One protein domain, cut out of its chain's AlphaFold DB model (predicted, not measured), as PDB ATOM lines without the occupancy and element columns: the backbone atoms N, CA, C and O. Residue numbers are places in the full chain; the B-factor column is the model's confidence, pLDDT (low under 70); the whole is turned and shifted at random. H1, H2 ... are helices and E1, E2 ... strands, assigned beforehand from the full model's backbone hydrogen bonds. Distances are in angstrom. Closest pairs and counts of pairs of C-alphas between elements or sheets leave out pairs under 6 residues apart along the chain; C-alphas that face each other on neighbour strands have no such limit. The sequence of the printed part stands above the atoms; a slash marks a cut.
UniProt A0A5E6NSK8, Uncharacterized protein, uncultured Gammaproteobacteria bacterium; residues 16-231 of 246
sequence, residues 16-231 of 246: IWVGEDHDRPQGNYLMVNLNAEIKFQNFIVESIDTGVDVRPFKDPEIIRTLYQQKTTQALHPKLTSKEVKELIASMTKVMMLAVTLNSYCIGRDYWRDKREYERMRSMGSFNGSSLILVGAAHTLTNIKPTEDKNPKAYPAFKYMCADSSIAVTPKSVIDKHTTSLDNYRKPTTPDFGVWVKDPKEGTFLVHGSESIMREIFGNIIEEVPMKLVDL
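This is residues 16 to 231 of the 246 residues of an uncharacterized protein of uncultured Gammaproteobacteria bacterium (UniProt A0A5E6NSK8). A strongly twisted sheet of seven strands runs through the middle of the domain, with H1, H4 and H9 over one face and short H7 on the face opposite to H9. H2 and H3 pack on H4 at one end of the longest axis; the hairpin E6 and E7 with H9 makes the other. The printed part has 216 residues with nine named helices and seven named strands, along the chain E1 H1 E2 H2 H3 H4 E3 H5 H6 E4 H7 E5 H8 E6 E7 H9; the class is mixed. The mixed sheet's order is E3 E2 E4 E1 E5 E7 E6. The whole is compact, radius of gyration of the C-alphas 16.7 A, spanning 46 by 40 by 38 A.

Inner strand E1, residues 16 to 20, is parallel to its neighbours E4, residues 130 to 135 (N 18 to O 132, 2.7 A), and E5, residues 165 to 170 (N 19 to O 168, 2.8 A). H1, residues 26 to 37, is on the sheet; its closest C-alpha to E1 is Gly 27, 4.3 A from that of Glu 20. E2, residues 42 to 46, is parallel to E4 (N 44 to O 131, 2.9 A) and to edge strand E3, residues 104 to 106 (N 106 to O 45, 3.0 A). The hub is H4, residues 81 to 100, on the sheet at a height of 12.2 A. Its residues 90 to 97 touch residues 28 to 32 of H1, closest C-alphas Ser 90 and Asn 28, 5.6 A. Its residues 92 to 99 touch H2, residues 60 to 66 (C-alphas of Met 96 and Pro 60, 6.5 A), and its residues 81 to 88 touch H3, residues 69 to 75, about perpendicular at 83 degrees (C-alphas of Val 84 and Gln 73, 6.1 A). H5, residues 108 to 111, is not on the sheet; H6, residues 116 to 122, only grazes it. H7, residues 137 to 140, and H9, residues 210 to 220, are on opposite faces, at heights of 7.5 A and 7.9 A. H8, residues 171 to 182, only grazes the sheet. E7, residues 202 to 208, is antiparallel to E5 (N 167 to O 207, 2.8 A) and forms a hairpin with edge strand E6, residues 192 to 198 (N 198 to O 202, 2.8 A). Every O i to N i+4 pair is within hydrogen-bond range in H1, H2, H3, H4 and H6, against 6 of 8 in H8 and 5 of 7 in H9; H5 and H7 are too short for one.

E1 begins at C-alpha 16 (42.400, -12.203, -38.998). H4 measures 28.6 A, E7 19.9 A and E6 19.5 A. H9 ends at C-alpha 220 (47.567, -30.549, -36.723).

The C-alphas farthest apart, of Lys 70 and Asn 219, are 48.6 A apart. The printed part has no cut; the links E2 to H2 and H7 to E5 are long. Mean pLDDT of the printed part is 91.3, and no printed residue is under 70.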
ATOM      1  N   ILE A  16      43.264 -11.182 -38.407       96.56
ATOM      2  CA  ILE A  16      42.400 -12.203 -38.998       96.56
ATOM      3  C   ILE A  16      41.706 -11.618 -40.223       96.56
ATOM      4  O   ILE A  16      40.957 -10.649 -40.122       96.56
ATOM      5  N   TRP A  17      41.941 -12.246 -41.371       97.88
ATOM      6  CA  TRP A  17      41.367 -11.882 -42.660       97.88
ATOM      7  C   TRP A  17      40.230 -12.837 -43.008       97.88
ATOM      8  O   TRP A  17      40.462 -13.972 -43.421       97.88
ATOM      9  N   VAL A  18      38.992 -12.396 -42.822       98.19
ATOM     10  CA  VAL A  18      37.793 -13.156 -43.164       98.19
ATOM     11  C   VAL A  18      37.507 -12.991 -44.655       98.19
ATOM     12  O   VAL A  18      37.177 -11.899 -45.111       98.19
ATOM     13  N   GLY A  19      37.643 -14.090 -45.395       97.62
ATOM     14  CA  GLY A  19      37.249 -14.214 -46.794       97.62
ATOM     15  C   GLY A  19      35.750 -14.466 -46.909       97.62
ATOM     16  O   GLY A  19      35.258 -15.492 -46.431       97.62
ATOM     17  N   GLU A  20      35.026 -13.554 -47.543       96.56
ATOM     18  CA  GLU A  20      33.582 -13.656 -47.756       96.56
ATOM     19  C   GLU A  20      33.204 -13.775 -49.239       96.56
ATOM     20  O   GLU A  20      34.054 -13.804 -50.129       96.56
ATOM     21  N   ASP A  21      31.913 -13.948 -49.492       93.81
ATOM     22  CA  ASP A  21      31.332 -13.975 -50.826       93.81
ATOM     23  C   ASP A  21      30.175 -12.985 -50.817       93.81
ATOM     24  O   ASP A  21      29.230 -13.172 -50.051       93.81
ATOM     25  N   HIS A  22      30.257 -11.950 -51.657       90.56
ATOM     26  CA  HIS A  22      29.418 -10.750 -51.571       90.56
ATOM     27  C   HIS A  22      27.901 -11.015 -51.618       90.56
ATOM     28  O   HIS A  22      27.105 -10.147 -51.267       90.56
ATOM     29  N   ASP A  23      27.474 -12.194 -52.076       90.50
ATOM     30  CA  ASP A  23      26.071 -12.613 -52.162       90.50
ATOM     31  C   ASP A  23      25.689 -13.694 -51.118       90.50
ATOM     32  O   ASP A  23      24.633 -14.331 -51.222       90.50
ATOM     33  N   ARG A  24      26.533 -13.920 -50.101       92.06
ATOM     34  CA  ARG A  24      26.376 -14.963 -49.078       92.06
ATOM     35  C   ARG A  24      26.610 -14.436 -47.653       92.06
ATOM     36  O   ARG A  24      27.598 -13.766 -47.377       92.06
ATOM     37  N   PRO A  25      25.743 -14.792 -46.687       94.44
ATOM     38  CA  PRO A  25      25.832 -14.255 -45.330       94.44
ATOM     39  C   PRO A  25      26.922 -14.893 -44.450       94.44
ATOM     40  O   PRO A  25      27.236 -14.360 -43.389       94.44
ATOM     41  N   GLN A  26      27.488 -16.041 -44.838       95.00
ATOM     42  CA  GLN A  26      28.342 -16.853 -43.961       95.00
ATOM     43  C   GLN A  26      29.618 -16.124 -43.522       95.00
ATOM     44  O   GLN A  26      29.970 -16.187 -42.348       95.00
ATOM     45  N   GLY A  27      30.291 -15.407 -44.430       95.75
ATOM     46  CA  GLY A  27      31.481 -14.622 -44.078       95.75
ATOM     47  C   GLY A  27      31.154 -13.468 -43.124       95.75
ATOM     48  O   GLY A  27      31.867 -13.250 -42.147       95.75
ATOM     49  N   ASN A  28      30.012 -12.809 -43.335       96.75
ATOM     50  CA  ASN A  28      29.517 -11.738 -42.467       96.75
ATOM     51  C   ASN A  28      29.206 -12.236 -41.049       96.75
ATOM     52  O   ASN A  28      29.560 -11.577 -40.072       96.75
ATOM     53  N   TYR A  29      28.550 -13.392 -40.915       95.94
ATOM     54  CA  TYR A  29      28.280 -13.969 -39.596       95.94
ATOM     55  C   TYR A  29      29.561 -14.401 -38.890       95.94
ATOM     56  O   TYR A  29      29.761 -14.001 -37.745       95.94
ATOM     57  N   LEU A  30      30.461 -15.091 -39.598       95.94
ATOM     58  CA  LEU A  30      31.759 -15.481 -39.056       95.94
ATOM     59  C   LEU A  30      32.537 -14.268 -38.526       95.94
ATOM     60  O   LEU A  30      33.040 -14.301 -37.408       95.94
ATOM     61  N   MET A  31      32.577 -13.171 -39.286       95.56
ATOM     62  CA  MET A  31      33.189 -11.904 -38.869       95.56
ATOM     63  C   MET A  31      32.592 -11.366 -37.560       95.56
ATOM     64  O   MET A  31      33.316 -11.066 -36.611       95.56
ATOM     65  N   VAL A  32      31.262 -11.244 -37.495       95.25
ATOM     66  CA  VAL A  32      30.561 -10.701 -36.320       95.25
ATOM     67  C   VAL A  32      30.786 -11.580 -35.091       95.25
ATOM     68  O   VAL A  32      31.021 -11.062 -33.998       95.25
ATOM     69  N   ASN A  33      30.752 -12.897 -35.265       94.50
ATOM     70  CA  ASN A  33      30.908 -13.847 -34.174       94.50
ATOM     71  C   ASN A  33      32.363 -13.915 -33.684       94.50
ATOM     72  O   ASN A  33      32.592 -13.896 -32.476       94.50
ATOM     73  N   LEU A  34      33.356 -13.858 -34.582       93.06
ATOM     74  CA  LEU A  34      34.766 -13.713 -34.200       93.06
ATOM     75  C   LEU A  34      35.003 -12.447 -33.372       93.06
ATOM     76  O   LEU A  34      35.684 -12.510 -32.352       93.06
ATOM     77  N   ASN A  35      34.407 -11.316 -33.759       92.12
ATOM     78  CA  ASN A  35      34.521 -10.068 -33.001       92.12
ATOM     79  C   ASN A  35      33.846 -10.134 -31.616       92.12
ATOM     80  O   ASN A  35      34.241  -9.421 -30.695       92.12
ATOM     81  N   ALA A  36      32.802 -10.949 -31.458       91.00
ATOM     82  CA  ALA A  36      32.140 -11.135 -30.168       91.00
ATOM     83  C   ALA A  36      32.978 -11.993 -29.201       91.00
ATOM     84  O   ALA A  36      32.959 -11.756 -27.993       91.00
ATOM     85  N   GLU A  37      33.717 -12.972 -29.727       89.38
ATOM     86  CA  GLU A  37      34.498 -13.935 -28.936       89.38
ATOM     87  C   GLU A  37      35.953 -13.478 -28.700       89.38
ATOM     88  O   GLU A  37      36.575 -13.833 -27.693       89.38
ATOM     89  N   ILE A  38      36.505 -12.671 -29.612       86.69
ATOM     90  CA  ILE A  38      37.886 -12.182 -29.589       86.69
ATOM     91  C   ILE A  38      37.874 -10.656 -29.666       86.69
ATOM     92  O   ILE A  38      37.266 -10.061 -30.551       86.69
ATOM     93  N   LYS A  39      38.589 -10.004 -28.744       85.25
ATOM     94  CA  LYS A  39      38.758  -8.549 -28.774       85.25
ATOM     95  C   LYS A  39      39.843  -8.166 -29.772       85.25
ATOM     96  O   LYS A  39      41.001  -8.518 -29.556       85.25
ATOM     97  N   PHE A  40      39.465  -7.401 -30.789       89.38
ATOM     98  CA  PHE A  40      40.391  -6.778 -31.729       89.38
ATOM     99  C   PHE A  40      40.523  -5.282 -31.453       89.38
ATOM    100  O   PHE A  40      39.554  -4.636 -31.051       89.38
ATOM    101  N   GLN A  41      41.717  -4.726 -31.663       91.00
ATOM    102  CA  GLN A  41      41.946  -3.283 -31.557       91.00
ATOM    103  C   GLN A  41      41.416  -2.549 -32.790       91.00
ATOM    104  O   GLN A  41      40.974  -1.409 -32.676       91.00
ATOM    105  N   ASN A  42      41.428  -3.205 -33.954       92.62
ATOM    106  CA  ASN A  42      40.954  -2.625 -35.204       92.62
ATOM    107  C   ASN A  42      39.919  -3.520 -35.884       92.62
ATOM    108  O   ASN A  42      40.048  -4.744 -35.909       92.62
ATOM    109  N   PHE A  43      38.944  -2.879 -36.522       94.44
ATOM    110  CA  PHE A  43      37.997  -3.512 -37.432       94.44
ATOM    111  C   PHE A  43      38.092  -2.827 -38.795       94.44
ATOM    112  O   PHE A  43      38.168  -1.595 -38.886       94.44
ATOM    113  N   ILE A  44      38.157  -3.628 -39.854       94.75
ATOM    114  CA  ILE A  44      38.400  -3.159 -41.218       94.75
ATOM    115  C   ILE A  44      37.433  -3.867 -42.162       94.75
ATOM    116  O   ILE A  44      37.288  -5.087 -42.110       94.75
ATOM    117  N   VAL A  45      36.788  -3.102 -43.037       94.69
ATOM    118  CA  VAL A  45      35.866  -3.629 -44.048       94.69
ATOM    119  C   VAL A  45      36.335  -3.264 -45.445       94.69
ATOM    120  O   VAL A  45      36.866  -2.177 -45.681       94.69
ATOM    121  N   GLU A  46      36.148  -4.176 -46.385       94.25
ATOM    122  CA  GLU A  46      36.360  -3.892 -47.794       94.25
ATOM    123  C   GLU A  46      35.383  -2.825 -48.300       94.25
ATOM    124  O   GLU A  46      34.178  -2.873 -48.048       94.25
ATOM    125  N   SER A  47      35.909  -1.845 -49.033       91.25
ATOM    126  CA  SER A  47      35.103  -0.852 -49.728       91.25
ATOM    127  C   SER A  47      35.844  -0.298 -50.944       91.25
ATOM    128  O   SER A  47      36.728   0.555 -50.835       91.25
ATOM    129  N   ILE A  48      35.468  -0.795 -52.121       88.62
ATOM    130  CA  ILE A  48      36.199  -0.563 -53.372       88.62
ATOM    131  C   ILE A  48      36.014   0.839 -53.968       88.62
ATOM    132  O   ILE A  48      36.926   1.348 -54.619       88.62
ATOM    133  N   ASP A  49      34.885   1.488 -53.679       83.06
ATOM    134  CA  ASP A  49      34.480   2.786 -54.237       83.06
ATOM    135  C   ASP A  49      34.681   3.954 -53.255       83.06
ATOM    136  O   ASP A  49      33.924   4.926 -53.252       83.06
ATOM    137  N   THR A  50      35.687   3.872 -52.375       81.00
ATOM    138  CA  THR A  50      35.889   4.869 -51.310       81.00
ATOM    139  C   THR A  50      37.108   5.775 -51.498       81.00
ATOM    140  O   THR A  50      38.197   5.368 -51.912       81.00
ATOM    141  N   GLY A  51      36.921   7.055 -51.158       77.94
ATOM    142  CA  GLY A  51      37.982   8.063 -51.069       77.94
ATOM    143  C   GLY A  51      38.951   7.809 -49.904       77.94
ATOM    144  O   GLY A  51      38.701   6.964 -49.052       77.94
ATOM    145  N   VAL A  52      40.078   8.530 -49.884       73.50
ATOM    146  CA  VAL A  52      41.231   8.260 -48.992       73.50
ATOM    147  C   VAL A  52      40.836   8.336 -47.516       73.50
ATOM    148  O   VAL A  52      41.249   7.495 -46.720       73.50
ATOM    149  N   ASP A  53      39.985   9.300 -47.178       73.38
ATOM    150  CA  ASP A  53      39.575   9.595 -45.801       73.38
ATOM    151  C   ASP A  53      38.166   9.085 -45.475       73.38
ATOM    152  O   ASP A  53      37.616   9.368 -44.408       73.38
ATOM    153  N   VAL A  54      37.557   8.329 -46.393       78.81
ATOM    154  CA  VAL A  54      36.197   7.825 -46.212       78.81
ATOM    155  C   VAL A  54      36.209   6.672 -45.214       78.81
ATOM    156  O   VAL A  54      36.977   5.715 -45.318       78.81
ATOM    157  N   ARG A  55      35.325   6.780 -44.225       80.44
ATOM    158  CA  ARG A  55      35.032   5.748 -43.230       80.44
ATOM    159  C   ARG A  55      33.693   5.089 -43.556       80.44
ATOM    160  O   ARG A  55      32.895   5.699 -44.271       80.44
ATOM    161  N   PRO A  56      33.403   3.896 -43.008       80.25
ATOM    162  CA  PRO A  56      32.055   3.344 -43.057       80.25
ATOM    163  C   PRO A  56      31.030   4.367 -42.551       80.25
ATOM    164  O   PRO A  56      31.337   5.171 -41.661       80.25
ATOM    165  N   PHE A  57      29.825   4.351 -43.130       79.44
ATOM    166  CA  PHE A  57      28.737   5.242 -42.722       79.44
ATOM    167  C   PHE A  57      28.549   5.192 -41.207       79.44
ATOM    168  O   PHE A  57      28.491   4.110 -40.638       79.44
ATOM    169  N   LYS A  58      28.456   6.355 -40.557       80.25
ATOM    170  CA  LYS A  58      28.344   6.442 -39.092       80.25
ATOM    171  C   LYS A  58      26.907   6.416 -38.580       80.25
ATOM    172  O   LYS A  58      26.704   6.258 -37.383       80.25
ATOM    173  N   ASP A  59      25.931   6.601 -39.463       84.12
ATOM    174  CA  ASP A  59      24.521   6.691 -39.100       84.12
ATOM    175  C   ASP A  59      23.818   5.330 -39.293       84.12
ATOM    176  O   ASP A  59      23.707   4.852 -40.432       84.12
ATOM    177  N   PRO A  60      23.329   4.699 -38.208       82.38
ATOM    178  CA  PRO A  60      22.541   3.471 -38.267       82.38
ATOM    179  C   PRO A  60      21.312   3.539 -39.180       82.38
ATOM    180  O   PRO A  60      20.981   2.542 -39.826       82.38
ATOM    181  N   GLU A  61      20.633   4.685 -39.256       84.81
ATOM    182  CA  GLU A  61      19.432   4.842 -40.080       84.81
ATOM    183  C   GLU A  61      19.790   4.901 -41.569       84.81
ATOM    184  O   GLU A  61      19.108   4.301 -42.408       84.81
ATOM    185  N   ILE A  62      20.932   5.506 -41.913       84.69
ATOM    186  CA  ILE A  62      21.470   5.442 -43.279       84.69
ATOM    187  C   ILE A  62      21.800   3.989 -43.647       84.69
ATOM    188  O   ILE A  62      21.413   3.517 -44.711       84.69
ATOM    189  N   ILE A  63      22.437   3.226 -42.756       84.19
ATOM    190  CA  ILE A  63      22.753   1.811 -43.023       84.19
ATOM    191  C   ILE A  63      21.482   0.996 -43.287       84.19
ATOM    192  O   ILE A  63      21.426   0.225 -44.247       84.19
ATOM    193  N   ARG A  64      20.437   1.190 -42.478       82.50
ATOM    194  CA  ARG A  64      19.149   0.501 -42.657       82.50
ATOM    195  C   ARG A  64      18.477   0.848 -43.982       82.50
ATOM    196  O   ARG A  64      17.821  -0.007 -44.573       82.50
ATOM    197  N   THR A  65      18.643   2.078 -44.462       84.81
ATOM    198  CA  THR A  65      18.056   2.527 -45.731       84.81
ATOM    199  C   THR A  65      18.874   2.132 -46.960       84.81
ATOM    200  O   THR A  65      18.287   2.040 -48.037       84.81
ATOM    201  N   LEU A  66      20.173   1.839 -46.825       82.25
ATOM    202  CA  LEU A  66      21.013   1.332 -47.920       82.25
ATOM    203  C   LEU A  66      20.655  -0.112 -48.304       82.25
ATOM    204  O   LEU A  66      20.575  -0.443 -49.489       82.25
ATOM    205  N   TYR A  67      20.387  -0.971 -47.319       83.88
ATOM    206  CA  TYR A  67      20.133  -2.397 -47.548       83.88
ATOM    207  C   TYR A  67      18.642  -2.719 -47.675       83.88
ATOM    208  O   TYR A  67      18.028  -3.356 -46.820       83.88
ATOM    209  N   GLN A  68      18.044  -2.290 -48.785       88.31
ATOM    210  CA  GLN A  68      16.634  -2.554 -49.078       88.31
ATOM    211  C   GLN A  68      16.437  -3.865 -49.840       88.31
ATOM    212  O   GLN A  68      17.218  -4.211 -50.732       88.31
ATOM    213  N   GLN A  69      15.323  -4.550 -49.554       90.94
ATOM    214  CA  GLN A  69      14.959  -5.816 -50.201       90.94
ATOM    215  C   GLN A  69      14.964  -5.709 -51.728       90.94
ATOM    216  O   GLN A  69      15.575  -6.534 -52.398       90.94
ATOM    217  N   LYS A  70      14.278  -4.701 -52.280       91.56
ATOM    218  CA  LYS A  70      14.111  -4.544 -53.730       91.56
ATOM    219  C   LYS A  70      15.454  -4.322 -54.432       91.56
ATOM    220  O   LYS A  70      15.741  -4.999 -55.413       91.56
ATOM    221  N   THR A  71      16.271  -3.407 -53.913       91.19
ATOM    222  CA  THR A  71      17.584  -3.065 -54.482       91.19
ATOM    223  C   THR A  71      18.546  -4.245 -54.401       91.19
ATOM    224  O   THR A  71      19.146  -4.618 -55.404       91.19
ATOM    225  N   THR A  72      18.628  -4.902 -53.243       91.69
ATOM    226  CA  THR A  72      19.520  -6.058 -53.053       91.69
ATOM    227  C   THR A  72      19.092  -7.244 -53.925       91.69
ATOM    228  O   THR A  72      19.929  -7.905 -54.530       91.69
ATOM    229  N   GLN A  73      17.783  -7.482 -54.073       93.44
ATOM    230  CA  GLN A  73      17.256  -8.514 -54.972       93.44
ATOM    231  C   GLN A  73      17.605  -8.242 -56.442       93.44
ATOM    232  O   GLN A  73      17.860  -9.187 -57.185       93.44
ATOM    233  N   ALA A  74      17.628  -6.973 -56.860       92.94
ATOM    234  CA  ALA A  74      18.015  -6.588 -58.216       92.94
ATOM    235  C   ALA A  74      19.515  -6.804 -58.481       92.94
ATOM    236  O   ALA A  74      19.880  -7.208 -59.582       92.94
ATOM    237  N   LEU A  75      20.370  -6.585 -57.475       91.06
ATOM    238  CA  LEU A  75      21.812  -6.853 -57.557       91.06
ATOM    239  C   LEU A  75      22.133  -8.356 -57.544       91.06
ATOM    240  O   LEU A  75      23.088  -8.791 -58.183       91.06
ATOM    241  N   HIS A  76      21.308  -9.160 -56.867       92.50
ATOM    242  CA  HIS A  76      21.494 -10.605 -56.738       92.50
ATOM    243  C   HIS A  76      20.261 -11.384 -57.232       92.50
ATOM    244  O   HIS A  76      19.607 -12.082 -56.453       92.50
ATOM    245  N   PRO A  77      19.936 -11.326 -58.540       93.25
ATOM    246  CA  PRO A  77      18.691 -11.885 -59.081       93.25
ATOM    247  C   PRO A  77      18.595 -13.412 -58.962       93.25
ATOM    248  O   PRO A  77      17.511 -13.974 -59.081       93.25
ATOM    249  N   LYS A  78      19.725 -14.090 -58.729       93.75
ATOM    250  CA  LYS A  78      19.804 -15.547 -58.554       93.75
ATOM    251  C   LYS A  78      19.405 -16.010 -57.149       93.75
ATOM    252  O   LYS A  78      19.162 -17.197 -56.966       93.75
ATOM    253  N   LEU A  79      19.377 -15.106 -56.168       94.44
ATOM    254  CA  LEU A  79      19.006 -15.433 -54.795       94.44
ATOM    255  C   LEU A  79      17.487 -15.437 -54.635       94.44
ATOM    256  O   LEU A  79      16.780 -14.586 -55.175       94.44
ATOM    257  N   THR A  80      16.974 -16.357 -53.831       96.44
ATOM    258  CA  THR A  80      15.575 -16.324 -53.397       96.44
ATOM    259  C   THR A  80      15.312 -15.113 -52.498       96.44
ATOM    260  O   THR A  80      16.209 -14.592 -51.837       96.44
ATOM    261  N   SER A  81      14.044 -14.702 -52.379       95.44
ATOM    262  CA  SER A  81      13.665 -13.604 -51.475       95.44
ATOM    263  C   SER A  81      14.131 -13.834 -50.030       95.44
ATOM    264  O   SER A  81      14.536 -12.887 -49.354       95.44
ATOM    265  N   LYS A  82      14.107 -15.092 -49.561       96.75
ATOM    266  CA  LYS A  82      14.583 -15.476 -48.225       96.75
ATOM    267  C   LYS A  82      16.099 -15.307 -48.096       96.75
ATOM    268  O   LYS A  82      16.540 -14.721 -47.114       96.75
ATOM    269  N   GLU A  83      16.870 -15.766 -49.079       95.81
ATOM    270  CA  GLU A  83      18.328 -15.588 -49.094       95.81
ATOM    271  C   GLU A  83      18.713 -14.106 -49.128       95.81
ATOM    272  O   GLU A  83      19.607 -13.696 -48.398       95.81
ATOM    273  N   VAL A  84      17.993 -13.275 -49.889       96.25
ATOM    274  CA  VAL A  84      18.223 -11.820 -49.902       96.25
ATOM    275  C   VAL A  84      17.943 -11.188 -48.537       96.25
ATOM    276  O   VAL A  84      18.727 -10.358 -48.086       96.25
ATOM    277  N   LYS A  85      16.866 -11.591 -47.847       96.12
ATOM    278  CA  LYS A  85      16.585 -11.106 -46.481       96.12
ATOM    279  C   LYS A  85      17.714 -11.460 -45.517       96.12
ATOM    280  O   LYS A  85      18.099 -10.635 -44.693       96.12
ATOM    281  N   GLU A  86      18.238 -12.678 -45.619       96.31
ATOM    282  CA  GLU A  86      19.343 -13.138 -44.781       96.31
ATOM    283  C   GLU A  86      20.650 -12.402 -45.099       96.31
ATOM    284  O   GLU A  86      21.349 -11.964 -44.183       96.31
ATOM    285  N   LEU A  87      20.940 -12.181 -46.385       95.69
ATOM    286  CA  LEU A  87      22.086 -11.398 -46.833       95.69
ATOM    287  C   LEU A  87      22.016  -9.965 -46.286       95.69
ATOM    288  O   LEU A  87      22.961  -9.526 -45.631       95.69
ATOM    289  N   ILE A  88      20.878  -9.278 -46.447       95.44
ATOM    290  CA  ILE A  88      20.630  -7.934 -45.894       95.44
ATOM    291  C   ILE A  88      20.852  -7.905 -44.383       95.44
ATOM    292  O   ILE A  88      21.544  -7.018 -43.878       95.44
ATOM    293  N   ALA A  89      20.290  -8.874 -43.654       95.31
ATOM    294  CA  ALA A  89      20.444  -8.948 -42.208       95.31
ATOM    295  C   ALA A  89      21.919  -9.107 -41.804       95.31
ATOM    296  O   ALA A  89      22.374  -8.457 -40.861       95.31
ATOM    297  N   SER A  90      22.678  -9.933 -42.529       95.56
ATOM    298  CA  SER A  90      24.104 -10.150 -42.272       95.56
ATOM    299  C   SER A  90      24.963  -8.912 -42.581       95.56
ATOM    300  O   SER A  90      25.753  -8.504 -41.730       95.56
ATOM    301  N   MET A  91      24.750  -8.249 -43.725       94.06
ATOM    302  CA  MET A  91      25.467  -7.024 -44.110       94.06
ATOM    303  C   MET A  91      25.169  -5.883 -43.138       94.06
ATOM    304  O   MET A  91      26.077  -5.187 -42.688       94.06
ATOM    305  N   THR A  92      23.902  -5.739 -42.736       93.44
ATOM    306  CA  THR A  92      23.493  -4.736 -41.746       93.44
ATOM    307  C   THR A  92      24.235  -4.941 -40.426       93.44
ATOM    308  O   THR A  92      24.720  -3.971 -39.852       93.44
ATOM    309  N   LYS A  93      24.387  -6.187 -39.947       94.31
ATOM    310  CA  LYS A  93      25.148  -6.472 -38.718       94.31
ATOM    311  C   LYS A  93      26.617  -6.067 -38.839       94.31
ATOM    312  O   LYS A  93      27.124  -5.418 -37.928       94.31
ATOM    313  N   VAL A  94      27.276  -6.409 -39.948       94.88
ATOM    314  CA  VAL A  94      28.673  -6.018 -40.198       94.88
ATOM    315  C   VAL A  94      28.814  -4.500 -40.219       94.88
ATOM    316  O   VAL A  94      29.693  -3.965 -39.550       94.88
ATOM    317  N   MET A  95      27.930  -3.786 -40.915       92.69
ATOM    318  CA  MET A  95      28.019  -2.326 -41.009       92.69
ATOM    319  C   MET A  95      27.696  -1.627 -39.687       92.69
ATOM    320  O   MET A  95      28.378  -0.674 -39.320       92.69
ATOM    321  N   MET A  96      26.721  -2.124 -38.923       91.75
ATOM    322  CA  MET A  96      26.443  -1.635 -37.566       91.75
ATOM    323  C   MET A  96      27.637  -1.850 -36.629       91.75
ATOM    324  O   MET A  96      27.971  -0.977 -35.821       91.75
ATOM    325  N   LEU A  97      28.312  -2.994 -36.753       92.06
ATOM    326  CA  LEU A  97      29.552  -3.253 -36.035       92.06
ATOM    327  C   LEU A  97      30.660  -2.295 -36.490       92.06
ATOM    328  O   LEU A  97      31.355  -1.721 -35.652       92.06
ATOM    329  N   ALA A  98      30.758  -2.045 -37.797       91.94
ATOM    330  CA  ALA A  98      31.743  -1.142 -38.365       91.94
ATOM    331  C   ALA A  98      31.598   0.295 -37.827       91.94
ATOM    332  O   ALA A  98      32.608   0.939 -37.524       91.94
ATOM    333  N   VAL A  99      30.355   0.766 -37.645       89.00
ATOM    334  CA  VAL A  99      30.027   2.045 -36.983       89.00
ATOM    335  C   VAL A  99      30.514   2.046 -35.543       89.00
ATOM    336  O   VAL A  99      31.247   2.945 -35.135       89.00
ATOM    337  N   THR A 100      30.114   1.023 -34.785       89.12
ATOM    338  CA  THR A 100      30.385   0.912 -33.345       89.12
ATOM    339  C   THR A 100      31.885   0.924 -33.060       89.12
ATOM    340  O   THR A 100      32.327   1.520 -32.082       89.12
ATOM    341  N   LEU A 101      32.674   0.301 -33.939       89.44
ATOM    342  CA  LEU A 101      34.125   0.185 -33.808       89.44
ATOM    343  C   LEU A 101      34.905   1.283 -34.552       89.44
ATOM    344  O   LEU A 101      36.128   1.213 -34.611       89.44
ATOM    345  N   ASN A 102      34.224   2.295 -35.115       87.75
ATOM    346  CA  ASN A 102      34.834   3.391 -35.884       87.75
ATOM    347  C   ASN A 102      35.854   2.889 -36.927       87.75
ATOM    348  O   ASN A 102      37.022   3.286 -36.968       87.75
ATOM    349  N   SER A 103      35.386   1.961 -37.751       90.12
ATOM    350  CA  SER A 103      36.234   1.071 -38.544       90.12
ATOM    351  C   SER A 103      36.970   1.761 -39.690       90.12
ATOM    352  O   SER A 103      36.656   2.887 -40.085       90.12
ATOM    353  N   TYR A 104      37.973   1.082 -40.240       90.19
ATOM    354  CA  TYR A 104      38.685   1.504 -41.450       90.19
ATOM    355  C   TYR A 104      38.108   0.829 -42.700       90.19
ATOM    356  O   TYR A 104      37.499  -0.237 -42.608       90.19
ATOM    357  N   CYS A 105      38.344   1.432 -43.867       91.44
ATOM    358  CA  CYS A 105      38.084   0.807 -45.164       91.44
ATOM    359  C   CYS A 105      39.396   0.367 -45.821       91.44
ATOM    360  O   CYS A 105      40.396   1.085 -45.726       91.44
ATOM    361  N   ILE A 106      39.365  -0.765 -46.524       92.94
ATOM    362  CA  ILE A 106      40.448  -1.251 -47.392       92.94
ATOM    363  C   ILE A 106      39.913  -1.570 -48.793       92.94
ATOM    364  O   ILE A 106      38.718  -1.789 -48.971       92.94
ATOM    365  N   GLY A 107      40.791  -1.622 -49.792       91.69
ATOM    366  CA  GLY A 107      40.445  -2.098 -51.137       91.69
ATOM    367  C   GLY A 107      40.013  -1.004 -52.104       91.69
ATOM    368  O   GLY A 107      39.482  -1.304 -53.173       91.69
ATOM    369  N   ARG A 108      40.282   0.260 -51.754       89.94
ATOM    370  CA  ARG A 108      39.963   1.440 -52.565       89.94
ATOM    371  C   ARG A 108      40.428   1.315 -54.010       89.94
ATOM    372  O   ARG A 108      41.414   0.638 -54.321       89.94
ATOM    373  N   ASP A 109      39.735   2.053 -54.871       91.31
ATOM    374  CA  ASP A 109      39.990   2.077 -56.305       91.31
ATOM    375  C   ASP A 109      39.988   0.656 -56.890       91.31
ATOM    376  O   ASP A 109      40.852   0.284 -57.682       91.31
ATOM    377  N   TYR A 110      39.038  -0.178 -56.450       92.00
ATOM    378  CA  TYR A 110      38.941  -1.582 -56.857       92.00
ATOM    379  C   TYR A 110      40.248  -2.362 -56.640       92.00
ATOM    380  O   TYR A 110      40.664  -3.121 -57.517       92.00
ATOM    381  N   TRP A 111      40.925  -2.166 -55.508       93.56
ATOM    382  CA  TRP A 111      42.239  -2.751 -55.204       93.56
ATOM    383  C   TRP A 111      43.365  -2.365 -56.174       93.56
ATOM    384  O   TRP A 111      44.349  -3.096 -56.300       93.56
ATOM    385  N   ARG A 112      43.260  -1.236 -56.882       93.12
ATOM    386  CA  ARG A 112      44.321  -0.742 -57.784       93.12
ATOM    387  C   ARG A 112      45.328   0.160 -57.083       93.12
ATOM    388  O   ARG A 112      46.471   0.257 -57.529       93.12
ATOM    389  N   ASP A 113      44.950   0.766 -55.957       91.69
ATOM    390  CA  ASP A 113      45.830   1.666 -55.217       91.69
ATOM    391  C   ASP A 113      47.044   0.909 -54.643       91.69
ATOM    392  O   ASP A 113      46.951   0.110 -53.707       91.69
ATOM    393  N   LYS A 114      48.219   1.167 -55.230       91.06
ATOM    394  CA  LYS A 114      49.496   0.540 -54.856       91.06
ATOM    395  C   LYS A 114      50.069   1.069 -53.539       91.06
ATOM    396  O   LYS A 114      50.960   0.421 -53.000       91.06
ATOM    397  N   ARG A 115      49.579   2.214 -53.046       91.50
ATOM    398  CA  ARG A 115      49.994   2.846 -51.780       91.50
ATOM    399  C   ARG A 115      49.033   2.556 -50.633       91.50
ATOM    400  O   ARG A 115      49.281   2.982 -49.506       91.50
ATOM    401  N   GLU A 116      47.946   1.839 -50.907       90.31
ATOM    402  CA  GLU A 116      46.909   1.522 -49.926       90.31
ATOM    403  C   GLU A 116      47.496   0.882 -48.665       90.31
ATOM    404  O   GLU A 116      47.043   1.135 -47.553       90.31
ATOM    405  N   TYR A 117      48.550   0.079 -48.818       88.62
ATOM    406  CA  TYR A 117      49.081  -0.701 -47.711       88.62
ATOM    407  C   TYR A 117      49.930   0.158 -46.785       88.62
ATOM    408  O   TYR A 117      49.793   0.083 -45.564       88.62
ATOM    409  N   GLU A 118      50.779   1.002 -47.362       90.06
ATOM    410  CA  GLU A 118      51.552   2.006 -46.643       90.06
ATOM    411  C   GLU A 118      50.618   3.015 -45.957       90.06
ATOM    412  O   GLU A 118      50.817   3.340 -44.787       90.06
ATOM    413  N   ARG A 119      49.543   3.428 -46.642       89.25
ATOM    414  CA  ARG A 119      48.502   4.305 -46.090       89.25
ATOM    415  C   ARG A 119      47.844   3.694 -44.854       89.25
ATOM    416  O   ARG A 119      47.862   4.310 -43.791       89.25
ATOM    417  N   MET A 120      47.315   2.479 -44.965       89.69
ATOM    418  CA  MET A 120      46.630   1.807 -43.856       89.69
ATOM    419  C   MET A 120      47.543   1.611 -42.637       89.69
ATOM    420  O   MET A 120      47.106   1.794 -41.501       89.69
ATOM    421  N   ARG A 121      48.833   1.311 -42.853       87.75
ATOM    422  CA  ARG A 121      49.825   1.274 -41.764       87.75
ATOM    423  C   ARG A 121      50.030   2.649 -41.131       87.75
ATOM    424  O   ARG A 121      50.003   2.753 -39.912       87.75
ATOM    425  N   SER A 122      50.192   3.702 -41.937       88.06
ATOM    426  CA  SER A 122      50.397   5.068 -41.426       88.06
ATOM    427  C   SER A 122      49.218   5.590 -40.599       88.06
ATOM    428  O   SER A 122      49.404   6.382 -39.682       88.06
ATOM    429  N   MET A 123      48.009   5.098 -40.881       86.00
ATOM    430  CA  MET A 123      46.791   5.414 -40.135       86.00
ATOM    431  C   MET A 123      46.611   4.569 -38.866       86.00
ATOM    432  O   MET A 123      45.624   4.743 -38.155       86.00
ATOM    433  N   GLY A 124      47.531   3.644 -38.584       85.06
ATOM    434  CA  GLY A 124      47.475   2.771 -37.414       85.06
ATOM    435  C   GLY A 124      46.454   1.636 -37.507       85.06
ATOM    436  O   GLY A 124      46.224   0.972 -36.504       85.06
ATOM    437  N   SER A 125      45.872   1.355 -38.683       85.38
ATOM    438  CA  SER A 125      44.860   0.292 -38.865       85.38
ATOM    439  C   SER A 125      45.383  -1.123 -38.566       85.38
ATOM    440  O   SER A 125      44.604  -2.066 -38.431       85.38
ATOM    441  N   PHE A 126      46.705  -1.270 -38.484       86.75
ATOM    442  CA  PHE A 126      47.411  -2.513 -38.177       86.75
ATOM    443  C   PHE A 126      48.289  -2.401 -36.920       86.75
ATOM    444  O   PHE A 126      49.155  -3.240 -36.711       86.75
ATOM    445  N   ASN A 127      48.078  -1.379 -36.083       87.75
ATOM    446  CA  ASN A 127      48.685  -1.322 -34.754       87.75
ATOM    447  C   ASN A 127      47.806  -2.125 -33.788       87.75
ATOM    448  O   ASN A 127      46.634  -1.779 -33.619       87.75
ATOM    449  N   GLY A 128      48.337  -3.156 -33.131       88.31
ATOM    450  CA  GLY A 128      47.500  -4.096 -32.379       88.31
ATOM    451  C   GLY A 128      46.936  -5.209 -33.266       88.31
ATOM    452  O   GLY A 128      47.282  -5.335 -34.437       88.31
ATOM    453  N   SER A 129      46.005  -6.001 -32.736       91.50
ATOM    454  CA  SER A 129      45.273  -7.002 -33.520       91.50
ATOM    455  C   SER A 129      44.179  -6.354 -34.379       91.50
ATOM    456  O   SER A 129      43.549  -5.364 -33.984       91.50
ATOM    457  N   SER A 130      43.928  -6.925 -35.557       94.25
ATOM    458  CA  SER A 130      42.920  -6.411 -36.494       94.25
ATOM    459  C   SER A 130      42.026  -7.533 -37.000       94.25
ATOM    460  O   SER A 130      42.498  -8.630 -37.285       94.25
ATOM    461  N   LEU A 131      40.742  -7.246 -37.172       96.25
ATOM    462  CA  LEU A 131      39.801  -8.127 -37.846       96.25
ATOM    463  C   LEU A 131      39.358  -7.471 -39.156       96.25
ATOM    464  O   LEU A 131      38.875  -6.338 -39.156       96.25
ATOM    465  N   ILE A 132      39.571  -8.167 -40.271       96.88
ATOM    466  CA  ILE A 132      39.438  -7.622 -41.622       96.88
ATOM    467  C   ILE A 132      38.471  -8.482 -42.434       96.88
ATOM    468  O   ILE A 132      38.674  -9.686 -42.529       96.88
ATOM    469  N   LEU A 133      37.457  -7.870 -43.047       97.62
ATOM    470  CA  LEU A 133      36.518  -8.539 -43.951       97.62
ATOM    471  C   LEU A 133      36.816  -8.147 -45.396       97.62
ATOM    472  O   LEU A 133      36.803  -6.956 -45.710       97.62
ATOM    473  N   VAL A 134      37.063  -9.136 -46.254       97.25
ATOM    474  CA  VAL A 134      37.332  -8.961 -47.692       97.25
ATOM    475  C   VAL A 134      36.747 -10.116 -48.497       97.25
ATOM    476  O   VAL A 134      36.609 -11.225 -47.980       97.25
ATOM    477  N   GLY A 135      36.490  -9.909 -49.784       96.75
ATOM    478  CA  GLY A 135      36.128 -10.987 -50.694       96.75
ATOM    479  C   GLY A 135      37.184 -12.099 -50.710       96.75
ATOM    480  O   GLY A 135      38.391 -11.842 -50.710       96.75
ATOM    481  N   ALA A 136      36.745 -13.357 -50.765       96.50
ATOM    482  CA  ALA A 136      37.600 -14.540 -50.629       96.50
ATOM    483  C   ALA A 136      38.717 -14.638 -51.682       96.50
ATOM    484  O   ALA A 136      39.722 -15.315 -51.468       96.50
ATOM    485  N   ALA A 137      38.609 -13.930 -52.810       94.56
ATOM    486  CA  ALA A 137      39.707 -13.818 -53.766       94.56
ATOM    487  C   ALA A 137      40.964 -13.191 -53.130       94.56
ATOM    488  O   ALA A 137      42.082 -13.626 -53.410       94.56
ATOM    489  N   HIS A 138      40.792 -12.227 -52.225       95.38
ATOM    490  CA  HIS A 138      41.882 -11.532 -51.537       95.38
ATOM    491  C   HIS A 138      42.535 -12.362 -50.430       95.38
ATOM    492  O   HIS A 138      43.586 -11.977 -49.918       95.38
ATOM    493  N   THR A 139      41.964 -13.513 -50.079       95.69
ATOM    494  CA  THR A 139      42.545 -14.462 -49.121       95.69
ATOM    495  C   THR A 139      43.010 -15.751 -49.791       95.69
ATOM    496  O   THR A 139      44.011 -16.320 -49.374       95.69
ATOM    497  N   LEU A 140      42.364 -16.192 -50.873       95.06
ATOM    498  CA  LEU A 140      42.602 -17.507 -51.476       95.06
ATOM    499  C   LEU A 140      43.279 -17.483 -52.849       95.06
ATOM    500  O   LEU A 140      43.562 -18.553 -53.381       95.06
ATOM    501  N   THR A 141      43.554 -16.331 -53.457       93.81
ATOM    502  CA  THR A 141      44.176 -16.286 -54.798       93.81
ATOM    503  C   THR A 141      45.494 -15.527 -54.781       93.81
ATOM    504  O   THR A 141      45.711 -14.672 -53.930       93.81
ATOM    505  N   ASN A 142      46.398 -15.860 -55.703       91.75
ATOM    506  CA  ASN A 142      47.740 -15.268 -55.809       91.75
ATOM    507  C   ASN A 142      48.087 -14.813 -57.240       91.75
ATOM    508  O   ASN A 142      49.244 -14.524 -57.565       91.75
ATOM    509  N   ILE A 143      47.071 -14.749 -58.101       89.81
ATOM    510  CA  ILE A 143      47.126 -14.178 -59.441       89.81
ATOM    511  C   ILE A 143      46.140 -13.015 -59.477       89.81
ATOM    512  O   ILE A 143      44.960 -13.180 -59.178       89.81
ATOM    513  N   LYS A 144      46.623 -11.837 -59.870       86.88
ATOM    514  CA  LYS A 144      45.758 -10.681 -60.096       86.88
ATOM    515  C   LYS A 144      44.878 -10.910 -61.339       86.88
ATOM    516  O   LYS A 144      45.410 -11.345 -62.359       86.88
ATOM    517  N   PRO A 145      43.574 -10.582 -61.298       83.00
ATOM    518  CA  PRO A 145      42.700 -10.722 -62.466       83.00
ATOM    519  C   PRO A 145      43.089  -9.819 -63.642       83.00
ATOM    520  O   PRO A 145      42.888 -10.183 -64.796       83.00
ATOM    521  N   THR A 146      43.638  -8.638 -63.348       86.56
ATOM    522  CA  THR A 146      44.050  -7.639 -64.339       86.56
ATOM    523  C   THR A 146      45.368  -6.981 -63.931       86.56
ATOM    524  O   THR A 146      45.719  -6.930 -62.749       86.56
ATOM    525  N   GLU A 147      46.124  -6.482 -64.914       86.19
ATOM    526  CA  GLU A 147      47.481  -5.958 -64.702       86.19
ATOM    527  C   GLU A 147      47.544  -4.709 -63.810       86.19
ATOM    528  O   GLU A 147      48.540  -4.500 -63.110       86.19
ATOM    529  N   ASP A 148      46.479  -3.913 -63.805       90.56
ATOM    530  CA  ASP A 148      46.346  -2.666 -63.056       90.56
ATOM    531  C   ASP A 148      46.069  -2.869 -61.557       90.56
ATOM    532  O   ASP A 148      46.263  -1.936 -60.777       90.56
ATOM    533  N   LYS A 149      45.677  -4.076 -61.125       91.38
ATOM    534  CA  LYS A 149      45.492  -4.373 -59.698       91.38
ATOM    535  C   LYS A 149      46.804  -4.286 -58.928       91.38
ATOM    536  O   LYS A 149      47.881  -4.638 -59.421       91.38
ATOM    537  N   ASN A 150      46.695  -3.893 -57.664       92.38
ATOM    538  CA  ASN A 150      47.798  -3.938 -56.725       92.38
ATOM    539  C   ASN A 150      48.248  -5.404 -56.540       92.38
ATOM    540  O   ASN A 150      47.450  -6.235 -56.103       92.38
ATOM    541  N   PRO A 151      49.518  -5.748 -56.828       89.06
ATOM    542  CA  PRO A 151      50.015  -7.115 -56.662       89.06
ATOM    543  C   PRO A 151      49.951  -7.602 -55.211       89.06
ATOM    544  O   PRO A 151      49.868  -8.803 -54.977       89.06
ATOM    545  N   LYS A 152      49.948  -6.683 -54.236       92.12
ATOM    546  CA  LYS A 152      49.823  -7.024 -52.820       92.12
ATOM    547  C   LYS A 152      48.404  -7.448 -52.431       92.12
ATOM    548  O   LYS A 152      48.254  -7.988 -51.351       92.12
ATOM    549  N   ALA A 153      47.387  -7.251 -53.277       93.25
ATOM    550  CA  ALA A 153      45.991  -7.593 -52.978       93.25
ATOM    551  C   ALA A 153      45.660  -9.093 -53.094       93.25
ATOM    552  O   ALA A 153      44.564  -9.496 -52.705       93.25
ATOM    553  N   TYR A 154      46.577  -9.906 -53.630       92.75
ATOM    554  CA  TYR A 154      46.332 -11.310 -53.965       92.75
ATOM    555  C   TYR A 154      47.498 -12.212 -53.499       92.75
ATOM    556  O   TYR A 154      48.517 -12.303 -54.191       92.75
ATOM    557  N   PRO A 155      47.378 -12.886 -52.341       93.12
ATOM    558  CA  PRO A 155      46.396 -12.627 -51.293       93.12
ATOM    559  C   PRO A 155      46.899 -11.526 -50.349       93.12
ATOM    560  O   PRO A 155      48.068 -11.508 -49.960       93.12
ATOM    561  N   ALA A 156      46.004 -10.621 -49.954       93.38
ATOM    562  CA  ALA A 156      46.284  -9.429 -49.154       93.38
ATOM    563  C   ALA A 156      47.038  -9.722 -47.849       93.38
ATOM    564  O   ALA A 156      48.039  -9.070 -47.524       93.38
ATOM    565  N   PHE A 157      46.598 -10.758 -47.134       91.25
ATOM    566  CA  PHE A 157      47.121 -11.108 -45.815       91.25
ATOM    567  C   PHE A 157      48.610 -11.507 -45.832       91.25
ATOM    568  O   PHE A 157      49.295 -11.350 -44.825       91.25
ATOM    569  N   LYS A 158      49.147 -11.951 -46.980       91.44
ATOM    570  CA  LYS A 158      50.573 -12.295 -47.133       91.44
ATOM    571  C   LYS A 158      51.497 -11.088 -47.276       91.44
ATOM    572  O   LYS A 158      52.711 -11.243 -47.203       91.44
ATOM    573  N   TYR A 159      50.957  -9.895 -47.498       89.31
ATOM    574  CA  TYR A 159      51.751  -8.674 -47.685       89.31
ATOM    575  C   TYR A 159      51.520  -7.641 -46.579       89.31
ATOM    576  O   TYR A 159      52.308  -6.701 -46.413       89.31
ATOM    577  N   MET A 160      50.435  -7.790 -45.827       86.56
ATOM    578  CA  MET A 160      50.034  -6.881 -44.769       86.56
ATOM    579  C   MET A 160      50.172  -7.596 -43.428       86.56
ATOM    580  O   MET A 160      49.354  -8.443 -43.079       86.56
ATOM    581  N   CYS A 161      51.262  -7.281 -42.723       83.81
ATOM    582  CA  CYS A 161      51.649  -7.934 -41.470       83.81
ATOM    583  C   CYS A 161      51.750  -9.464 -41.613       83.81
ATOM    584  O   CYS A 161      51.135 -10.212 -40.864       83.81
ATOM    585  N   ALA A 162      52.507  -9.934 -42.612       85.56
ATOM    586  CA  ALA A 162      52.568 -11.347 -43.003       85.56
ATOM    587  C   ALA A 162      52.925 -12.301 -41.847       85.56
ATOM    588  O   ALA A 162      52.366 -13.391 -41.748       85.56
ATOM    589  N   ASP A 163      53.814 -11.868 -40.950       86.12
ATOM    590  CA  ASP A 163      54.280 -12.664 -39.806       86.12
ATOM    591  C   ASP A 163      53.248 -12.770 -38.675       86.12
ATOM    592  O   ASP A 163      53.467 -13.475 -37.687       86.12
ATOM    593  N   SER A 164      52.140 -12.040 -38.793       90.06
ATOM    594  CA  SER A 164      51.086 -11.970 -37.790       90.06
ATOM    595  C   SER A 164      49.676 -12.031 -38.393       90.06
ATOM    596  O   SER A 164      48.698 -11.747 -37.709       90.06
ATOM    597  N   SER A 165      49.549 -12.449 -39.655       94.25
ATOM    598  CA  SER A 165      48.279 -12.535 -40.380       94.25
ATOM    599  C   SER A 165      47.885 -13.983 -40.675       94.25
ATOM    600  O   SER A 165      48.677 -14.759 -41.208       94.25
ATOM    601  N   ILE A 166      46.621 -14.315 -40.411       96.44
ATOM    602  CA  ILE A 166      45.967 -15.544 -40.883       96.44
ATOM    603  C   ILE A 166      44.701 -15.193 -41.659       96.44
ATOM    604  O   ILE A 166      44.036 -14.196 -41.377       96.44
ATOM    605  N   ALA A 167      44.341 -16.040 -42.611       97.50
ATOM    606  CA  ALA A 167      43.085 -15.962 -43.329       97.50
ATOM    607  C   ALA A 167      42.111 -17.039 -42.848       97.50
ATOM    608  O   ALA A 167      42.502 -18.151 -42.491       97.50
ATOM    609  N   VAL A 168      40.827 -16.695 -42.849       97.50
ATOM    610  CA  VAL A 168      39.733 -17.590 -42.489       97.50
ATOM    611  C   VAL A 168      38.671 -17.506 -43.568       97.50
ATOM    612  O   VAL A 168      38.246 -16.414 -43.927       97.50
ATOM    613  N   THR A 169      38.233 -18.628 -44.130       97.31
ATOM    614  CA  THR A 169      37.186 -18.623 -45.165       97.31
ATOM    615  C   THR A 169      36.192 -19.761 -44.938       97.31
ATOM    616  O   THR A 169      36.609 -20.918 -44.800       97.31
ATOM    617  N   PRO A 170      34.873 -19.480 -44.895       96.75
ATOM    618  CA  PRO A 170      33.855 -20.515 -44.776       96.75
ATOM    619  C   PRO A 170      33.956 -21.551 -45.893       96.75
ATOM    620  O   PRO A 170      34.127 -21.214 -47.065       96.75
ATOM    621  N   LYS A 171      33.754 -22.826 -45.550       95.31
ATOM    622  CA  LYS A 171      33.758 -23.919 -46.529       95.31
ATOM    623  C   LYS A 171      32.722 -23.688 -47.632       95.31
ATOM    624  O   LYS A 171      33.009 -23.940 -48.791       95.31
ATOM    625  N   SER A 172      31.551 -23.148 -47.291       93.88
ATOM    626  CA  SER A 172      30.495 -22.843 -48.266       93.88
ATOM    627  C   SER A 172      30.917 -21.820 -49.325       93.88
ATOM    628  O   SER A 172      30.418 -21.873 -50.444       93.88
ATOM    629  N   VAL A 173      31.814 -20.891 -48.972       95.19
ATOM    630  CA  VAL A 173      32.374 -19.905 -49.907       95.19
ATOM    631  C   VAL A 173      33.381 -20.580 -50.833       95.19
ATOM    632  O   VAL A 173      33.302 -20.404 -52.046       95.19
ATOM    633  N   ILE A 174      34.267 -21.410 -50.269       95.38
ATOM    634  CA  ILE A 174      35.237 -22.200 -51.039       95.38
ATOM    635  C   ILE A 174      34.503 -23.106 -52.029       95.38
ATOM    636  O   ILE A 174      34.708 -22.968 -53.225       95.38
ATOM    637  N   ASP A 175      33.588 -23.950 -51.547       94.44
ATOM    638  CA  ASP A 175      32.869 -24.946 -52.353       94.44
ATOM    639  C   ASP A 175      32.120 -24.328 -53.542       94.44
ATOM    640  O   ASP A 175      32.047 -24.921 -54.617       94.44
ATOM    641  N   LYS A 176      31.540 -23.137 -53.352       93.31
ATOM    642  CA  LYS A 176      30.787 -22.437 -54.397       93.31
ATOM    643  C   LYS A 176      31.696 -21.914 -55.510       93.31
ATOM    644  O   LYS A 176      31.278 -21.874 -56.667       93.31
ATOM    645  N   HIS A 177      32.912 -21.504 -55.157       93.44
ATOM    646  CA  HIS A 177      33.834 -20.802 -56.047       93.44
ATOM    647  C   HIS A 177      35.113 -21.593 -56.340       93.44
ATOM    648  O   HIS A 177      36.051 -21.028 -56.889       93.44
ATOM    649  N   THR A 178      35.171 -22.893 -56.025       93.56
ATOM    650  CA  THR A 178      36.388 -23.715 -56.159       93.56
ATOM    651  C   THR A 178      37.052 -23.537 -57.523       93.56
ATOM    652  O   THR A 178      38.206 -23.128 -57.598       93.56
ATOM    653  N   THR A 179      36.304 -23.753 -58.610       92.94
ATOM    654  CA  THR A 179      36.836 -23.657 -59.977       92.94
ATOM    655  C   THR A 179      37.312 -22.245 -60.323       92.94
ATOM    656  O   THR A 179      38.357 -22.086 -60.951       92.94
ATOM    657  N   SER A 180      36.558 -21.208 -59.940       92.56
ATOM    658  CA  SER A 180      36.925 -19.826 -60.258       92.56
ATOM    659  C   SER A 180      38.156 -19.387 -59.469       92.56
ATOM    660  O   SER A 180      39.065 -18.816 -60.061       92.56
ATOM    661  N   LEU A 181      38.233 -19.710 -58.176       94.19
ATOM    662  CA  LEU A 181      39.392 -19.433 -57.326       94.19
ATOM    663  C   LEU A 181      40.638 -20.186 -57.809       94.19
ATOM    664  O   LEU A 181      41.716 -19.599 -57.884       94.19
ATOM    665  N   ASP A 182      40.495 -21.450 -58.212       95.12
ATOM    666  CA  ASP A 182      41.605 -22.270 -58.701       95.12
ATOM    667  C   ASP A 182      42.254 -21.727 -59.973       95.12
ATOM    668  O   ASP A 182      43.462 -21.904 -60.166       95.12
ATOM    669  N   ASN A 183      41.502 -21.033 -60.827       94.50
ATOM    670  CA  ASN A 183      42.053 -20.370 -62.011       94.50
ATOM    671  C   ASN A 183      43.016 -19.226 -61.657       94.50
ATOM    672  O   ASN A 183      43.870 -18.877 -62.468       94.50
ATOM    673  N   TYR A 184      42.925 -18.688 -60.438       93.38
ATOM    674  CA  TYR A 184      43.779 -17.611 -59.936       93.38
ATOM    675  C   TYR A 184      44.782 -18.089 -58.872       93.38
ATOM    676  O   TYR A 184      45.289 -17.290 -58.078       93.38
ATOM    677  N   ARG A 185      45.097 -19.392 -58.859       93.31
ATOM    678  CA  ARG A 185      46.112 -20.003 -57.987       93.31
ATOM    679  C   ARG A 185      47.264 -20.593 -58.809       93.31
ATOM    680  O   ARG A 185      47.053 -21.482 -59.633       93.31
ATOM    681  N   LYS A 186      48.490 -20.113 -58.565       88.75
ATOM    682  CA  LYS A 186      49.766 -20.641 -59.095       88.75
ATOM    683  C   LYS A 186      50.690 -21.129 -57.968       88.75
ATOM    684  O   LYS A 186      50.472 -20.734 -56.821       88.75
ATOM    685  N   PRO A 187      51.740 -21.918 -58.266       79.81
ATOM    686  CA  PRO A 187      52.743 -22.290 -57.273       79.81
ATOM    687  C   PRO A 187      53.354 -21.058 -56.589       79.81
ATOM    688  O   PRO A 187      53.810 -20.125 -57.255       79.81
ATOM    689  N   THR A 188      53.354 -21.058 -55.258       82.69
ATOM    690  CA  THR A 188      53.987 -20.049 -54.390       82.69
ATOM    691  C   THR A 188      54.552 -20.731 -53.152       82.69
ATOM    692  O   THR A 188      54.366 -21.933 -52.986       82.69
ATOM    693  N   THR A 189      55.177 -19.969 -52.249       84.12
ATOM    694  CA  THR A 189      55.436 -20.442 -50.883       84.12
ATOM    695  C   THR A 189      54.154 -21.053 -50.301       84.12
ATOM    696  O   THR A 189      53.116 -20.368 -50.338       84.12
ATOM    697  N   PRO A 190      54.205 -22.312 -49.827       86.88
ATOM    698  CA  PRO A 190      53.032 -22.996 -49.312       86.88
ATOM    699  C   PRO A 190      52.406 -22.261 -48.133       86.88
ATOM    700  O   PRO A 190      53.107 -21.680 -47.301       86.88
ATOM    701  N   ASP A 191      51.080 -22.307 -48.076       93.00
ATOM    702  CA  ASP A 191      50.354 -22.031 -46.842       93.00
ATOM    703  C   ASP A 191      50.143 -23.326 -46.084       93.00
ATOM    704  O   ASP A 191      50.077 -24.406 -46.669       93.00
ATOM    705  N   PHE A 192      49.956 -23.194 -44.781       95.31
ATOM    706  CA  PHE A 192      49.508 -24.273 -43.926       95.31
ATOM    707  C   PHE A 192      48.127 -23.941 -43.400       95.31
ATOM    708  O   PHE A 192      47.812 -22.779 -43.139       95.31
ATOM    709  N   GLY A 193      47.287 -24.959 -43.283       95.38
ATOM    710  CA  GLY A 193      45.879 -24.794 -42.997       95.38
ATOM    711  C   GLY A 193      45.317 -25.880 -42.104       95.38
ATOM    712  O   GLY A 193      45.878 -26.964 -41.950       95.38
ATOM    713  N   VAL A 194      44.176 -25.567 -41.505       95.75
ATOM    714  CA  VAL A 194      43.382 -26.507 -40.722       95.75
ATOM    715  C   VAL A 194      41.902 -26.200 -40.908       95.75
ATOM    716  O   VAL A 194      41.481 -25.041 -40.954       95.75
ATOM    717  N   TRP A 195      41.094 -27.253 -40.996       95.88
ATOM    718  CA  TRP A 195      39.646 -27.122 -40.934       95.88
ATOM    719  C   TRP A 195      39.182 -27.000 -39.489       95.88
ATOM    720  O   TRP A 195      39.412 -27.894 -38.673       95.88
ATOM    721  N   VAL A 196      38.451 -25.933 -39.200       92.69
ATOM    722  CA  VAL A 196      37.787 -25.735 -37.913       92.69
ATOM    723  C   VAL A 196      36.296 -25.983 -38.097       92.69
ATOM    724  O   VAL A 196      35.684 -25.501 -39.050       92.69
ATOM    725  N   LYS A 197      35.716 -26.775 -37.190       91.00
ATOM    726  CA  LYS A 197      34.272 -27.015 -37.106       91.00
ATOM    727  C   LYS A 197      33.744 -26.330 -35.860       91.00
ATOM    728  O   LYS A 197      34.105 -26.727 -34.754       91.00
ATOM    729  N   ASP A 198      32.863 -25.365 -36.054       87.81
ATOM    730  CA  ASP A 198      32.163 -24.671 -34.988       87.81
ATOM    731  C   ASP A 198      30.641 -24.893 -35.113       87.81
ATOM    732  O   ASP A 198      30.103 -24.856 -36.223       87.81
ATOM    733  N   PRO A 199      29.915 -25.157 -34.012       82.44
ATOM    734  CA  PRO A 199      28.466 -25.357 -34.061       82.44
ATOM    735  C   PRO A 199      27.664 -24.139 -34.544       82.44
ATOM    736  O   PRO A 199      26.570 -24.325 -35.072       82.44
ATOM    737  N   LYS A 200      28.169 -22.917 -34.335       83.38
ATOM    738  CA  LYS A 200      27.519 -21.662 -34.732       83.38
ATOM    739  C   LYS A 200      27.978 -21.215 -36.119       83.38
ATOM    740  O   LYS A 200      27.140 -20.857 -36.941       83.38
ATOM    741  N   GLU A 201      29.281 -21.290 -36.391       82.75
ATOM    742  CA  GLU A 201      29.867 -20.768 -37.640       82.75
ATOM    743  C   GLU A 201      29.941 -21.798 -38.774       82.75
ATOM    744  O   GLU A 201      30.266 -21.472 -39.918       82.75
ATOM    745  N   GLY A 202      29.669 -23.067 -38.473       90.25
ATOM    746  CA  GLY A 202      29.851 -24.161 -39.411       90.25
ATOM    747  C   GLY A 202      31.326 -24.519 -39.590       90.25
ATOM    748  O   GLY A 202      32.114 -24.522 -38.649       90.25
ATOM    749  N   THR A 203      31.701 -24.916 -40.805       94.69
ATOM    750  CA  THR A 203      33.078 -25.328 -41.113       94.69
ATOM    751  C   THR A 203      33.791 -24.251 -41.913       94.69
ATOM    752  O   THR A 203      33.256 -23.779 -42.917       94.69
ATOM    753  N   PHE A 204      35.011 -23.908 -41.517       96.00
ATOM    754  CA  PHE A 204      35.838 -22.920 -42.202       96.00
ATOM    755  C   PHE A 204      37.309 -23.337 -42.213       96.00
ATOM    756  O   PHE A 204      37.776 -24.052 -41.322       96.00
ATOM    757  N   LEU A 205      38.022 -22.922 -43.258       96.88
ATOM    758  CA  LEU A 205      39.462 -23.111 -43.386       96.88
ATOM    759  C   LEU A 205      40.152 -21.939 -42.702       96.88
ATOM    760  O   LEU A 205      39.853 -20.794 -43.031       96.88
ATOM    761  N   VAL A 206      41.085 -22.226 -41.800       96.81
ATOM    762  CA  VAL A 206      42.061 -21.248 -41.314       96.81
ATOM    763  C   VAL A 206      43.386 -21.555 -41.990       96.81
ATOM    764  O   VAL A 206      43.797 -22.715 -41.971       96.81
ATOM    765  N   HIS A 207      44.048 -20.565 -42.584       96.31
ATOM    766  CA  HIS A 207      45.350 -20.766 -43.215       96.31
ATOM    767  C   HIS A 207      46.272 -19.549 -43.128       96.31
ATOM    768  O   HIS A 207      45.826 -18.413 -42.970       96.31
ATOM    769  N   GLY A 208      47.573 -19.800 -43.244       95.44
ATOM    770  CA  GLY A 208      48.609 -18.776 -43.226       95.44
ATOM    771  C   GLY A 208      50.011 -19.360 -43.356       95.44
ATOM    772  O   GLY A 208      50.174 -20.497 -43.803       95.44
ATOM    773  N   SER A 209      51.027 -18.589 -42.959       93.94
ATOM    774  CA  SER A 209      52.409 -19.076 -42.938       93.94
ATOM    775  C   SER A 209      52.584 -20.208 -41.920       93.94
ATOM    776  O   SER A 209      51.871 -20.293 -40.919       93.94
ATOM    777  N   GLU A 210      53.549 -21.095 -42.162       94.19
ATOM    778  CA  GLU A 210      53.774 -22.250 -41.289       94.19
ATOM    779  C   GLU A 210      54.037 -21.846 -39.836       94.19
ATOM    780  O   GLU A 210      53.492 -22.455 -38.920       94.19
ATOM    781  N   SER A 211      54.852 -20.809 -39.623       92.25
ATOM    782  CA  SER A 211      55.274 -20.369 -38.293       92.25
ATOM    783  C   SER A 211      54.080 -19.983 -37.420       92.25
ATOM    784  O   SER A 211      53.913 -20.545 -36.339       92.25
ATOM    785  N   ILE A 212      53.215 -19.089 -37.909       91.69
ATOM    786  CA  ILE A 212      52.045 -18.624 -37.156       91.69
ATOM    787  C   ILE A 212      50.994 -19.724 -37.006       91.69
ATOM    788  O   ILE A 212      50.397 -19.887 -35.943       91.69
ATOM    789  N   MET A 213      50.793 -20.532 -38.048       93.62
ATOM    790  CA  MET A 213      49.820 -21.619 -38.012       93.62
ATOM    791  C   MET A 213      50.243 -22.711 -37.028       93.62
ATOM    792  O   MET A 213      49.409 -23.211 -36.274       93.62
ATOM    793  N   ARG A 214      51.538 -23.041 -36.972       93.69
ATOM    794  CA  ARG A 214      52.095 -24.017 -36.027       93.69
ATOM    795  C   ARG A 214      52.095 -23.484 -34.600       93.69
ATOM    796  O   ARG A 214      51.869 -24.255 -33.674       93.69
ATOM    797  N   GLU A 215      52.292 -22.186 -34.412       90.56
ATOM    798  CA  GLU A 215      52.167 -21.536 -33.105       90.56
ATOM    799  C   GLU A 215      50.731 -21.602 -32.562       90.56
ATOM    800  O   GLU A 215      50.534 -21.953 -31.399       90.56
ATOM    801  N   ILE A 216      49.725 -21.318 -33.398       89.50
ATOM    802  CA  ILE A 216      48.316 -21.266 -32.972       89.50
ATOM    803  C   ILE A 216      47.699 -22.668 -32.861       89.50
ATOM    804  O   ILE A 216      46.996 -22.965 -31.894       89.50
ATOM    805  N   PHE A 217      47.937 -23.533 -33.847       90.50
ATOM    806  CA  PHE A 217      47.244 -24.818 -33.985       90.50
ATOM    807  C   PHE A 217      48.144 -26.033 -33.713       90.50
ATOM    808  O   PHE A 217      47.648 -27.154 -33.592       90.50
ATOM    809  N   GLY A 218      49.456 -25.850 -33.565       91.50
ATOM    810  CA  GLY A 218      50.396 -26.948 -33.357       91.50
ATOM    811  C   GLY A 218      50.582 -27.810 -34.606       91.50
ATOM    812  O   GLY A 218      50.480 -27.353 -35.741       91.50
ATOM    813  N   ASN A 219      50.850 -29.100 -34.398       92.88
ATOM    814  CA  ASN A 219      51.198 -30.037 -35.474       92.88
ATOM    815  C   ASN A 219      49.991 -30.614 -36.234       92.88
ATOM    816  O   ASN A 219      50.161 -31.561 -36.993       92.88
ATOM    817  N   ILE A 220      48.780 -30.088 -36.019       91.56
ATOM    818  CA  ILE A 220      47.567 -30.549 -36.723       91.56
ATOM    819  C   ILE A 220      47.372 -29.870 -38.085       91.56
ATOM    820  O   ILE A 220      46.424 -30.199 -38.794       91.56
ATOM    821  N   ILE A 221      48.217 -28.889 -38.408       93.81
ATOM    822  CA  ILE A 221      48.172 -28.160 -39.673       93.81
ATOM    823  C   ILE A 221      48.680 -29.051 -40.808       93.81
ATOM    824  O   ILE A 221      49.657 -29.784 -40.649       93.81
ATOM    825  N   GLU A 222      48.029 -28.960 -41.959       94.81
ATOM    826  CA  GLU A 222      48.437 -29.617 -43.200       94.81
ATOM    827  C   GLU A 222      48.816 -28.534 -44.221       94.81
ATOM    828  O   GLU A 222      48.358 -27.393 -44.127       94.81
ATOM    829  N   GLU A 223      49.667 -28.861 -45.193       95.56
ATOM    830  CA  GLU A 223      49.927 -27.956 -46.315       95.56
ATOM    831  C   GLU A 223      48.620 -27.717 -47.092       95.56
ATOM    832  O   GLU A 223      47.895 -28.659 -47.423       95.56
ATOM    833  N   VAL A 224      48.298 -26.453 -47.370       94.69
ATOM    834  CA  VAL A 224      47.156 -26.098 -48.215       94.69
ATOM    835  C   VAL A 224      47.537 -26.396 -49.662       94.69
ATOM    836  O   VAL A 224      48.478 -25.785 -50.175       94.69
ATOM    837  N   PRO A 225      46.799 -27.273 -50.360       93.06
ATOM    838  CA  PRO A 225      47.143 -27.642 -51.718       93.06
ATOM    839  C   PRO A 225      47.059 -26.446 -52.666       93.06
ATOM    840  O   PRO A 225      46.304 -25.484 -52.472       93.06
ATOM    841  N   MET A 226      47.832 -26.531 -53.749       91.25
ATOM    842  CA  MET A 226      47.825 -25.519 -54.804       91.25
ATOM    843  C   MET A 226      46.412 -25.291 -55.345       91.25
ATOM    844  O   MET A 226      46.026 -24.141 -55.543       91.25
ATOM    845  N   LYS A 227      45.647 -26.360 -55.566       93.31
ATOM    846  CA  LYS A 227      44.252 -26.285 -55.993       93.31
ATOM    847  C   LYS A 227      43.338 -26.588 -54.813       93.31
ATOM    848  O   LYS A 227      43.540 -27.559 -54.092       93.31
ATOM    849  N   LEU A 228      42.331 -25.750 -54.617       93.19
ATOM    850  CA  LEU A 228      41.325 -25.878 -53.573       93.19
ATOM    851  C   LEU A 228      40.456 -27.120 -53.781       93.19
ATOM    852  O   LEU A 228      39.956 -27.658 -52.800       93.19
ATOM    853  N   VAL A 229      40.304 -27.609 -55.019       93.44
ATOM    854  CA  VAL A 229      39.629 -28.896 -55.274       93.44
ATOM    855  C   VAL A 229      40.329 -30.077 -54.588       93.44
ATOM    856  O   VAL A 229      39.666 -31.042 -54.220       93.44
ATOM    857  N   ASP A 230      41.639 -29.968 -54.345       92.81
ATOM    858  CA  ASP A 230      42.447 -31.000 -53.691       92.81
ATOM    859  C   ASP A 230      42.496 -30.835 -52.161       92.81
ATOM    860  O   ASP A 230      43.180 -31.600 -51.476       92.81
ATOM    861  N   LEU A 231      41.802 -29.832 -51.595       90.62
ATOM    862  CA  LEU A 231      41.734 -29.636 -50.144       90.62
ATOM    863  C   LEU A 231      41.186 -30.893 -49.475       90.62
ATOM    864  O   LEU A 231      40.106 -31.382 -49.816       90.62
TER     865      LEU A 231